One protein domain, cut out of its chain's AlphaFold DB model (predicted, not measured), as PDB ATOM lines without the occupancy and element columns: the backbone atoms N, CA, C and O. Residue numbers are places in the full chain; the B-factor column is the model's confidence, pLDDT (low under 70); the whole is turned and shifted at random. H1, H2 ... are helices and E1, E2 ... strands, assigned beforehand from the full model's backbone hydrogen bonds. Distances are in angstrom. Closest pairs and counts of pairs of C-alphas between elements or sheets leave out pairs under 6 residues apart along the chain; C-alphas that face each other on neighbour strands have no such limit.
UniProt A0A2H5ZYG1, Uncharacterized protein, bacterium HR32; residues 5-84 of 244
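AT A GLANCE: This is residues 5 to 84 of the 244 residues of an uncharacterized protein of bacterium HR32 (UniProt A0A2H5ZYG1). Three helices, H2, H3 and H4, make most of a small body, with H3 in the middle touching both others, and two very short strands, E1 and E2, run side by side near one end of H3. The little helix H1 lies away from this body at one end of the longest axis, joined to it by residues 9 to 20. Of the 80 printed residues, 42 are in four named helices and two named strands, in the order H1 H2 E1 H3 E2 H4; the sheet, order E1 E2, is parallel, and the class is mostly helix. The whole is compact, with a radius of gyration of the C-alphas of 11.8 A and spans of 34 by 28 by 23 A.

IN THESE COORDINATES: Find C-alpha 5 at (-45.838, 6.011, 0.634), where H1, residues 5 to 8, begins. After a long link, H2 takes residues 21 to 32 and measures 17.0 A from first to last C-alpha. E1 is residues 38 to 40, 6.8 A, and H3 follows at residues 42 to 50, 12.2 A, from C-alpha 42 at (-47.678, 14.956, -22.329). Look next for E2 at residues 62 to 64, 6.6 A, and for H4 at residues 71 to 81, 15.3 A, ending at C-alpha 81 at (-55.774, 4.935, -23.337).

HOW THE PARTS SIT: Start at H3, which touches H4 where the C-alphas of Ala 49 and Ala 80 come closest, 5.2 A apart. These two helices run the same way at a steep tilt of 55 degrees. H2 touches H3 with residues 23 to 27 alone; the closest C-alphas are those of Val 23 and Leu 48, 6.4 A apart. Their lines are only just about perpendicular, at 70.1 degrees. E1, H3 and E2 form a strand-helix-strand unit, two parallel neighbour strands with a helix between them along the chain, and its crossover is right-handed. Between E1 and E2, 15 degrees apart in direction, N 63 and O 38 are 2.7 A apart and N 40 and O 63 are 3.0 A apart, within hydrogen-bond range. The closest C-alphas of H3 and E2 are those of Pro 42 and Thr 64, 5.6 A apart. H1 is apart from H2, E1, H3, E2 and H4. In H2, H3 and H4 every O i to N i+4 pair is within hydrogen-bond range; H1 is too short for such a pair, and its one O i to N i+3 pair is within range.

THE WHOLE: The two C-alphas farthest apart are those of Ala 8 and Phe 72, at 35.0 A. The printed part has no cut. The links H1 to H2 and H3 to E2 are long, with 12 and 11 residues. The mean pLDDT of the printed part is 90.7, and no printed residue is under 70.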
ATOM      1  N   LYS A   5     -44.840   4.963   0.887       77.81
ATOM      2  CA  LYS A   5     -45.838   6.011   0.634       77.81
ATOM      3  C   LYS A   5     -46.682   5.765  -0.622       77.81
ATOM      4  O   LYS A   5     -47.870   6.050  -0.616       77.81
ATOM      5  N   ASP A   6     -46.091   5.228  -1.688       79.88
ATOM      6  CA  ASP A   6     -46.784   5.011  -2.962       79.88
ATOM      7  C   ASP A   6     -47.799   3.876  -2.801       79.88
ATOM      8  O   ASP A   6     -48.952   4.007  -3.203       79.88
ATOM      9  N   ARG A   7     -47.407   2.806  -2.093       77.19
ATOM     10  CA  ARG A   7     -48.315   1.708  -1.738       77.19
ATOM     11  C   ARG A   7     -49.463   2.185  -0.843       77.19
ATOM     12  O   ARG A   7     -50.597   1.795  -1.094       77.19
ATOM     13  N   ALA A   8     -49.182   3.022   0.158       81.00
ATOM     14  CA  ALA A   8     -50.206   3.567   1.054       81.00
ATOM     15  C   ALA A   8     -51.231   4.448   0.319       81.00
ATOM     16  O   ALA A   8     -52.413   4.414   0.641       81.00
ATOM     17  N   LEU A   9     -50.791   5.194  -0.699       81.12
ATOM     18  CA  LEU A   9     -51.657   6.043  -1.521       81.12
ATOM     19  C   LEU A   9     -52.327   5.289  -2.684       81.12
ATOM     20  O   LEU A   9     -53.077   5.890  -3.446       81.12
ATOM     21  N   GLY A  10     -52.037   3.995  -2.867       83.00
ATOM     22  CA  GLY A  10     -52.504   3.230  -4.028       83.00
ATOM     23  C   GLY A  10     -51.939   3.735  -5.363       83.00
ATOM     24  O   GLY A  10     -52.502   3.453  -6.418       83.00
ATOM     25  N   VAL A  11     -50.830   4.477  -5.329       86.12
ATOM     26  CA  VAL A  11     -50.198   5.087  -6.501       86.12
ATOM     27  C   VAL A  11     -49.083   4.181  -7.007       86.12
ATOM     28  O   VAL A  11     -48.276   3.666  -6.233       86.12
ATOM     29  N   HIS A  12     -49.001   4.020  -8.325       88.06
ATOM     30  CA  HIS A  12     -47.843   3.427  -8.978       88.06
ATOM     31  C   HIS A  12     -47.074   4.513  -9.732       88.06
ATOM     32  O   HIS A  12     -47.626   5.133 -10.636       88.06
ATOM     33  N   ARG A  13     -45.820   4.760  -9.342       88.31
ATOM     34  CA  ARG A  13     -44.955   5.762  -9.974       88.31
ATOM     35  C   ARG A  13     -43.929   5.078 -10.867       88.31
ATOM     36  O   ARG A  13     -43.215   4.207 -10.382       88.31
ATOM     37  N   VAL A  14     -43.845   5.533 -12.112       88.12
ATOM     38  CA  VAL A  14     -42.752   5.228 -13.040       88.12
ATOM     39  C   VAL A  14     -41.969   6.518 -13.237       88.12
ATOM     40  O   VAL A  14     -42.569   7.567 -13.482       88.12
ATOM     41  N   LEU A  15     -40.652   6.460 -13.050       86.38
ATOM     42  CA  LEU A  15     -39.774   7.597 -13.311       86.38
ATOM     43  C   LEU A  15     -39.528   7.670 -14.815       86.38
ATOM     44  O   LEU A  15     -39.216   6.659 -15.427       86.38
ATOM     45  N   VAL A  16     -39.726   8.849 -15.398       85.62
ATOM     46  CA  VAL A  16     -39.488   9.077 -16.824       85.62
ATOM     47  C   VAL A  16     -38.069   9.597 -16.980       85.62
ATOM     48  O   VAL A  16     -37.751  10.679 -16.487       85.62
ATOM     49  N   GLU A  17     -37.248   8.830 -17.680       81.94
ATOM     50  CA  GLU A  17     -35.853   9.146 -17.980       81.94
ATOM     51  C   GLU A  17     -35.644   9.097 -19.504       81.94
ATOM     52  O   GLU A  17     -36.587   8.852 -20.260       81.94
ATOM     53  N   ASP A  18     -34.445   9.423 -19.982       79.25
ATOM     54  CA  ASP A  18     -34.160   9.437 -21.423       79.25
ATOM     55  C   ASP A  18     -33.821   8.050 -21.997       79.25
ATOM     56  O   ASP A  18     -33.745   7.907 -23.216       79.25
ATOM     57  N   ASP A  19     -33.674   7.028 -21.151       77.00
ATOM     58  CA  ASP A  19     -33.535   5.637 -21.590       77.00
ATOM     59  C   ASP A  19     -34.878   5.004 -22.018       77.00
ATOM     60  O   ASP A  19     -35.955   5.569 -21.831       77.00
ATOM     61  N   GLU A  20     -34.838   3.809 -22.616       72.25
ATOM     62  CA  GLU A  20     -36.055   3.060 -22.980       72.25
ATOM     63  C   GLU A  20     -36.619   2.208 -21.822       72.25
ATOM     64  O   GLU A  20     -37.688   1.593 -21.945       72.25
ATOM     65  N   ALA A  21     -35.925   2.141 -20.680       83.38
ATOM     66  CA  ALA A  21     -36.275   1.229 -19.593       83.38
ATOM     67  C   ALA A  21     -37.621   1.607 -18.959       83.38
ATOM     68  O   ALA A  21     -38.460   0.734 -18.703       83.38
ATOM     69  N   TRP A  22     -37.879   2.907 -18.792       88.19
ATOM     70  CA  TRP A  22     -39.136   3.385 -18.214       88.19
ATOM     71  C   TRP A  22     -40.361   3.067 -19.088       88.19
ATOM     72  O   TRP A  22     -41.438   2.788 -18.555       88.19
ATOM     73  N   VAL A  23     -40.220   3.059 -20.423       89.81
ATOM     74  CA  VAL A  23     -41.318   2.729 -21.352       89.81
ATOM     75  C   VAL A  23     -41.766   1.290 -21.128       89.81
ATOM     76  O   VAL A  23     -42.965   1.002 -21.058       89.81
ATOM     77  N   THR A  24     -40.799   0.383 -20.975       90.25
ATOM     78  CA  THR A  24     -41.059  -1.029 -20.685       90.25
ATOM     79  C   THR A  24     -41.752  -1.185 -19.332       90.25
ATOM     80  O   THR A  24     -42.807  -1.822 -19.259       90.25
ATOM     81  N   GLU A  25     -41.246  -0.533 -18.281       90.88
ATOM     82  CA  GLU A  25     -41.863  -0.575 -16.948       90.88
ATOM     83  C   GLU A  25     -43.309  -0.049 -16.968       90.88
ATOM     84  O   GLU A  25     -44.226  -0.701 -16.452       90.88
ATOM     85  N   ALA A  26     -43.541   1.100 -17.608       92.50
ATOM     86  CA  ALA A  26     -44.859   1.715 -17.707       92.50
ATOM     87  C   ALA A  26     -45.847   0.829 -18.478       92.50
ATOM     88  O   ALA A  26     -46.984   0.640 -18.035       92.50
ATOM     89  N   ARG A  27     -45.409   0.223 -19.590       92.69
ATOM     90  CA  ARG A  27     -46.202  -0.732 -20.382       92.69
ATOM     91  C   ARG A  27     -46.671  -1.911 -19.558       92.69
ATOM     92  O   ARG A  27     -47.857  -2.245 -19.577       92.69
ATOM     93  N   GLU A  28     -45.753  -2.561 -18.858       91.75
ATOM     94  CA  GLU A  28     -46.116  -3.699 -18.027       91.75
ATOM     95  C   GLU A  28     -47.049  -3.279 -16.895       91.75
ATOM     96  O   GLU A  28     -48.022  -3.970 -16.599       91.75
ATOM     97  N   SER A  29     -46.779  -2.127 -16.279       91.19
ATOM     98  CA  SER A  29     -47.598  -1.598 -15.198       91.19
ATOM     99  C   SER A  29     -49.046  -1.399 -15.636       91.19
ATOM    100  O   SER A  29     -49.954  -1.986 -15.041       91.19
ATOM    101  N   LEU A  30     -49.249  -0.700 -16.757       93.38
ATOM    102  CA  LEU A  30     -50.561  -0.457 -17.354       93.38
ATOM    103  C   LEU A  30     -51.320  -1.749 -17.689       93.38
ATOM    104  O   LEU A  30     -52.544  -1.772 -17.575       93.38
ATOM    105  N   ARG A  31     -50.627  -2.828 -18.077       91.94
ATOM    106  CA  ARG A  31     -51.252  -4.125 -18.405       91.94
ATOM    107  C   ARG A  31     -51.615  -4.964 -17.183       91.94
ATOM    108  O   ARG A  31     -52.517  -5.795 -17.271       91.94
ATOM    109  N   ARG A  32     -50.911  -4.790 -16.061       89.00
ATOM    110  CA  ARG A  32     -51.059  -5.657 -14.880       89.00
ATOM    111  C   ARG A  32     -52.315  -5.372 -14.062       89.00
ATOM    112  O   ARG A  32     -52.816  -6.283 -13.408       89.00
ATOM    113  N   ARG A  33     -52.798  -4.127 -14.028       87.19
ATOM    114  CA  ARG A  33     -53.954  -3.724 -13.206       87.19
ATOM    115  C   ARG A  33     -54.771  -2.617 -13.859       87.19
ATOM    116  O   ARG A  33     -54.286  -1.878 -14.706       87.19
ATOM    117  N   ALA A  34     -56.021  -2.494 -13.418       91.44
ATOM    118  CA  ALA A  34     -56.870  -1.359 -13.751       91.44
ATOM    119  C   ALA A  34     -56.522  -0.156 -12.861       91.44
ATOM    120  O   ALA A  34     -56.544  -0.266 -11.633       91.44
ATOM    121  N   TYR A  35     -56.239   0.986 -13.485       93.38
ATOM    122  CA  TYR A  35     -56.001   2.256 -12.800       93.38
ATOM    123  C   TYR A  35     -57.237   3.147 -12.898       93.38
ATOM    124  O   TYR A  35     -57.868   3.225 -13.949       93.38
ATOM    125  N   GLY A  36     -57.586   3.835 -11.807       93.94
ATOM    126  CA  GLY A  36     -58.702   4.788 -11.807       93.94
ATOM    127  C   GLY A  36     -58.422   6.020 -12.673       93.94
ATOM    128  O   GLY A  36     -59.326   6.523 -13.334       93.94
ATOM    129  N   TYR A  37     -57.167   6.461 -12.703       95.25
ATOM    130  CA  TYR A  37     -56.655   7.520 -13.562       95.25
ATOM    131  C   TYR A  37     -55.181   7.247 -13.880       95.25
ATOM    132  O   TYR A  37     -54.503   6.526 -13.144       95.25
ATOM    133  N   VAL A  38     -54.689   7.827 -14.968       96.50
ATOM    134  CA  VAL A  38     -53.257   7.881 -15.295       96.50
ATOM    135  C   VAL A  38     -52.834   9.341 -15.220       96.50
ATOM    136  O   VAL A  38     -53.589  10.199 -15.653       96.50
ATOM    137  N   TYR A  39     -51.666   9.634 -14.655       95.50
ATOM    138  CA  TYR A  39     -51.161  10.998 -14.489       95.50
ATOM    139  C   TYR A  39     -49.714  11.062 -14.969       95.50
ATOM    140  O   TYR A  39     -48.905  10.231 -14.549       95.50
ATOM    141  N   GLY A  40     -49.369  12.016 -15.832       94.25
ATOM    142  CA  GLY A  40     -48.006  12.121 -16.350       94.25
ATOM    143  C   GLY A  40     -47.757  13.312 -17.266       94.25
ATOM    144  O   GLY A  40     -48.612  14.175 -17.460       94.25
ATOM    145  N   TYR A  41     -46.557  13.357 -17.833       93.44
ATOM    146  CA  TYR A  41     -46.171  14.384 -18.794       93.44
ATOM    147  C   TYR A  41     -46.746  14.086 -20.192       93.44
ATOM    148  O   TYR A  41     -46.689  12.925 -20.612       93.44
ATOM    149  N   PRO A  42     -47.252  15.094 -20.935       93.25
ATOM    150  CA  PRO A  42     -47.678  14.956 -22.329       93.25
ATOM    151  C   PRO A  42     -46.701  14.171 -23.206       93.25
ATOM    152  O   PRO A  42     -47.106  13.197 -23.838       93.25
ATOM    153  N   SER A  43     -45.415  14.535 -23.199       90.56
ATOM    154  CA  SER A  43     -44.391  13.869 -24.012       90.56
ATOM    155  C   SER A  43     -44.244  12.384 -23.677       90.56
ATOM    156  O   SER A  43     -44.170  11.555 -24.579       90.56
ATOM    157  N   ALA A  44     -44.236  12.029 -22.390       92.00
ATOM    158  CA  ALA A  44     -44.100  10.650 -21.929       92.00
ATOM    159  C   ALA A  44     -45.342   9.811 -22.274       92.00
ATOM    160  O   ALA A  44     -45.243   8.704 -22.796       92.00
ATOM    161  N   LEU A  45     -46.538  10.349 -22.030       94.62
ATOM    162  CA  LEU A  45     -47.785   9.656 -22.358       94.62
ATOM    163  C   LEU A  45     -47.951   9.479 -23.872       94.62
ATOM    164  O   LEU A  45     -48.426   8.433 -24.314       94.62
ATOM    165  N   TYR A  46     -47.516  10.463 -24.659       92.81
ATOM    166  CA  TYR A  46     -47.472  10.374 -26.114       92.81
ATOM    167  C   TYR A  46     -46.480   9.306 -26.594       92.81
ATOM    168  O   TYR A  46     -46.842   8.463 -27.411       92.81
ATOM    169  N   GLU A  47     -45.266   9.274 -26.040       90.38
ATOM    170  CA  GLU A  47     -44.260   8.244 -26.331       90.38
ATOM    171  C   GLU A  47     -44.803   6.835 -26.030       90.38
ATOM    172  O   GLU A  47     -44.745   5.945 -26.882       90.38
ATOM    173  N   LEU A  48     -45.476   6.652 -24.886       92.44
ATOM    174  CA  LEU A  48     -46.189   5.409 -24.579       92.44
ATOM    175  C   LEU A  48     -47.269   5.072 -25.607       92.44
ATOM    176  O   LEU A  48     -47.367   3.912 -26.022       92.44
ATOM    177  N   ALA A  49     -48.087   6.054 -25.991       93.25
ATOM    178  CA  ALA A  49     -49.180   5.867 -26.936       93.25
ATOM    179  C   ALA A  49     -48.670   5.360 -28.293       93.25
ATOM    180  O   ALA A  49     -49.219   4.391 -28.827       93.25
ATOM    181  N   LEU A  50     -47.576   5.944 -28.797       89.56
ATOM    182  CA  LEU A  50     -46.954   5.561 -30.067       89.56
ATOM    183  C   LEU A  50     -46.391   4.138 -30.066       89.56
ATOM    184  O   LEU A  50     -46.391   3.478 -31.100       89.56
ATOM    185  N   THR A  51     -45.975   3.614 -28.912       89.88
ATOM    186  CA  THR A  51     -45.500   2.220 -28.824       89.88
ATOM    187  C   THR A  51     -46.632   1.178 -28.940       89.88
ATOM    188  O   THR A  51     -46.382  -0.028 -28.848       89.88
ATOM    189  N   GLY A  52     -47.892   1.610 -29.073       88.44
ATOM    190  CA  GLY A  52     -49.063   0.729 -29.063       88.44
ATOM    191  C   GLY A  52     -49.450   0.259 -27.659       88.44
ATOM    192  O   GLY A  52     -50.148  -0.743 -27.502       88.44
ATOM    193  N   SER A  53     -48.986   0.955 -26.617       88.50
ATOM    194  CA  SER A  53     -49.360   0.653 -25.235       88.50
ATOM    195  C   SER A  53     -50.862   0.804 -25.042       88.50
ATOM    196  O   SER A  53     -51.456   1.771 -25.518       88.50
ATOM    197  N   ARG A  54     -51.470  -0.148 -24.332       92.44
ATOM    198  CA  ARG A  54     -52.883  -0.125 -23.949       92.44
ATOM    199  C   ARG A  54     -53.004  -0.501 -22.470       92.44
ATOM    200  O   ARG A  54     -52.331  -1.449 -22.046       92.44
ATOM    201  N   PRO A  55     -53.812   0.222 -21.676       94.50
ATOM    202  CA  PRO A  55     -54.074  -0.157 -20.297       94.50
ATOM    203  C   PRO A  55     -54.937  -1.421 -20.232       94.50
ATOM    204  O   PRO A  55     -55.690  -1.720 -21.155       94.50
ATOM    205  N   HIS A  56     -54.860  -2.150 -19.116       93.19
ATOM    206  CA  HIS A  56     -55.687  -3.334 -18.858       93.19
ATOM    207  C   HIS A  56     -57.188  -3.028 -18.981       93.19
ATOM    208  O   HIS A  56     -57.963  -3.829 -19.496       93.19
ATOM    209  N   ARG A  57     -57.589  -1.848 -18.496       95.44
ATOM    210  CA  ARG A  57     -58.901  -1.231 -18.706       95.44
ATOM    211  C   ARG A  57     -58.714   0.274 -18.887       95.44
ATOM    212  O   ARG A  57     -57.805   0.814 -18.252       95.44
ATOM    213  N   PRO A  58     -59.560   0.948 -19.684       97.00
ATOM    214  CA  PRO A  58     -59.517   2.399 -19.793       97.00
ATOM    215  C   PRO A  58     -59.639   3.056 -18.408       97.00
ATOM    216  O   PRO A  58     -60.562   2.707 -17.660       97.00
ATOM    217  N   PRO A  59     -58.716   3.957 -18.019       96.56
ATOM    218  CA  PRO A  59     -58.907   4.780 -16.833       96.56
ATOM    219  C   PRO A  59     -60.135   5.692 -16.986       96.56
ATOM    220  O   PRO A  59     -60.689   5.867 -18.064       96.56
ATOM    221  N   ARG A  60     -60.583   6.331 -15.902       96.81
ATOM    222  CA  ARG A  60     -61.660   7.334 -16.011       96.81
ATOM    223  C   ARG A  60     -61.193   8.592 -16.740       96.81
ATOM    224  O   ARG A  60     -61.993   9.272 -17.372       96.81
ATOM    225  N   VAL A  61     -59.907   8.907 -16.609       97.50
ATOM    226  CA  VAL A  61     -59.256  10.077 -17.197       97.50
ATOM    227  C   VAL A  61     -57.747   9.847 -17.257       97.50
ATOM    228  O   VAL A  61     -57.170   9.184 -16.387       97.50
ATOM    229  N   VAL A  62     -57.109  10.411 -18.276       98.19
ATOM    230  CA  VAL A  62     -55.658  10.607 -18.306       98.19
ATOM    231  C   VAL A  62     -55.383  12.076 -18.009       98.19
ATOM    232  O   VAL A  62     -55.858  12.947 -18.723       98.19
ATOM    233  N   VAL A  63     -54.645  12.369 -16.948       97.94
ATOM    234  CA  VAL A  63     -54.299  13.732 -16.548       97.94
ATOM    235  C   VAL A  63     -52.888  14.047 -17.020       97.94
ATOM    236  O   VAL A  63     -51.938  13.323 -16.713       97.94
ATOM    237  N   THR A  64     -52.747  15.137 -17.762       97.12
ATOM    238  CA  THR A  64     -51.453  15.646 -18.204       97.12
ATOM    239  C   THR A  64     -51.064  16.879 -17.410       97.12
ATOM    240  O   THR A  64     -51.902  17.750 -17.192       97.12
ATOM    241  N   THR A  65     -49.795  16.988 -17.032       94.25
ATOM    242  CA  THR A  65     -49.271  18.149 -16.298       94.25
ATOM    243  C   THR A  65     -47.885  18.543 -16.799       94.25
ATOM    244  O   THR A  65     -47.247  17.806 -17.550       94.25
ATOM    245  N   GLY A  66     -47.382  19.683 -16.335       88.81
ATOM    246  CA  GLY A  66     -45.970  20.056 -16.414       88.81
ATOM    247  C   GLY A  66     -45.462  20.479 -17.794       88.81
ATOM    248  O   GLY A  66     -44.519  21.264 -17.848       88.81
ATOM    249  N   GLU A  67     -46.078  20.046 -18.888       88.69
ATOM    250  CA  GLU A  67     -45.726  20.419 -20.263       88.69
ATOM    251  C   GLU A  67     -46.972  20.917 -21.010       88.69
ATOM    252  O   GLU A  67     -48.097  20.586 -20.623       88.69
ATOM    253  N   PRO A  68     -46.808  21.705 -22.082       87.25
ATOM    254  CA  PRO A  68     -47.888  21.948 -23.026       87.25
ATOM    255  C   PRO A  68     -48.387  20.633 -23.633       87.25
ATOM    256  O   PRO A  68     -47.583  19.806 -24.058       87.25
ATOM    257  N   LEU A  69     -49.707  20.450 -23.671       90.31
ATOM    258  CA  LEU A  69     -50.341  19.340 -24.371       90.31
ATOM    259  C   LEU A  69     -50.801  19.821 -25.745       90.31
ATOM    260  O   LEU A  69     -51.733  20.614 -25.842       90.31
ATOM    261  N   PHE A  70     -50.182  19.309 -26.803       88.38
ATOM    262  CA  PHE A  70     -50.608  19.616 -28.166       88.38
ATOM    263  C   PHE A  70     -51.780  18.733 -28.601       88.38
ATOM    264  O   PHE A  70     -51.892  17.571 -28.192       88.38
ATOM    265  N   ALA A  71     -52.616  19.241 -29.510       89.12
ATOM    266  CA  ALA A  71     -53.775  18.512 -30.031       89.12
ATOM    267  C   ALA A  71     -53.433  17.104 -30.567       89.12
ATOM    268  O   ALA A  71     -54.178  16.150 -30.328       89.12
ATOM    269  N   PHE A  72     -52.290  16.935 -31.244       86.94
ATOM    270  CA  PHE A  72     -51.887  15.635 -31.799       86.94
ATOM    271  C   PHE A  72     -51.515  14.628 -30.706       86.94
ATOM    272  O   PHE A  72     -51.860  13.450 -30.810       86.94
ATOM    273  N   GLN A  73     -50.871  15.097 -29.632       92.38
ATOM    274  CA  GLN A  73     -50.550  14.274 -28.469       92.38
ATOM    275  C   GLN A  73     -51.830  13.858 -27.762       92.38
ATOM    276  O   GLN A  73     -52.014  12.674 -27.493       92.38
ATOM    277  N   ARG A  74     -52.740  14.815 -27.528       95.12
ATOM    278  CA  ARG A  74     -54.058  14.558 -26.939       95.12
ATOM    279  C   ARG A  74     -54.773  13.446 -27.695       95.12
ATOM    280  O   ARG A  74     -55.122  12.448 -27.080       95.12
ATOM    281  N   ARG A  75     -54.906  13.567 -29.019       94.25
ATOM    282  CA  ARG A  75     -55.570  12.553 -29.848       94.25
ATOM    283  C   ARG A  75     -54.931  11.170 -29.704       94.25
ATOM    284  O   ARG A  75     -55.642  10.198 -29.475       94.25
ATOM    285  N   ALA A  76     -53.607  11.079 -29.821       93.69
ATOM    286  CA  ALA A  76     -52.902   9.803 -29.723       93.69
ATOM    287  C   ALA A  76     -53.023   9.169 -28.326       93.69
ATOM    288  O   ALA A  76     -53.203   7.957 -28.209       93.69
ATOM    289  N   ILE A  77     -52.964   9.979 -27.264       96.69
ATOM    290  CA  ILE A  77     -53.152   9.520 -25.883       96.69
ATOM    291  C   ILE A  77     -54.598   9.057 -25.675       96.69
ATOM    292  O   ILE A  77     -54.814   7.973 -25.140       96.69
ATOM    293  N   GLU A  78     -55.596   9.818 -26.121       97.31
ATOM    294  CA  GLU A  78     -57.007   9.435 -25.980       97.31
ATOM    295  C   GLU A  78     -57.310   8.118 -26.704       97.31
ATOM    296  O   GLU A  78     -57.952   7.234 -26.136       97.31
ATOM    297  N   GLU A  79     -56.776   7.945 -27.915       96.50
ATOM    298  CA  GLU A  79     -56.898   6.709 -28.688       96.50
ATOM    299  C   GLU A  79     -56.205   5.523 -28.001       96.50
ATOM    300  O   GLU A  79     -56.766   4.429 -27.908       96.50
ATOM    301  N   ALA A  80     -54.994   5.725 -27.477       96.06
ATOM    302  CA  ALA A  80     -54.239   4.658 -26.837       96.06
ATOM    303  C   ALA A  80     -54.801   4.250 -25.471       96.06
ATOM    304  O   ALA A  80     -54.812   3.073 -25.114       96.06
ATOM    305  N   PHE A  81     -55.281   5.204 -24.684       96.94
ATOM    306  CA  PHE A  81     -55.774   4.935 -23.337       96.94
ATOM    307  C   PHE A  81     -57.289   4.694 -23.300       96.94
ATOM    308  O   PHE A  81     -57.813   4.284 -22.264       96.94
ATOM    309  N   GLY A  82     -58.004   4.929 -24.406       96.88
ATOM    310  CA  GLY A  82     -59.457   4.767 -24.499       96.88
ATOM    311  C   GLY A  82     -60.225   5.694 -23.555       96.88
ATOM    312  O   GLY A  82     -61.298   5.336 -23.078       96.88
ATOM    313  N   SER A  83     -59.636   6.839 -23.206       97.12
ATOM    314  CA  SER A  83     -60.096   7.730 -22.135       97.12
ATOM    315  C   SER A  83     -59.835   9.176 -22.516       97.12
ATOM    316  O   SER A  83     -58.838   9.452 -23.174       97.12
ATOM    317  N   ARG A  84     -60.681  10.104 -22.059       97.25
ATOM    318  CA  ARG A  84     -60.439  11.539 -22.259       97.25
ATOM    319  C   ARG A  84     -59.170  11.984 -21.538       97.25
ATOM    320  O   ARG A  84     -58.867  11.488 -20.447       97.25
TER     321      ARG A  84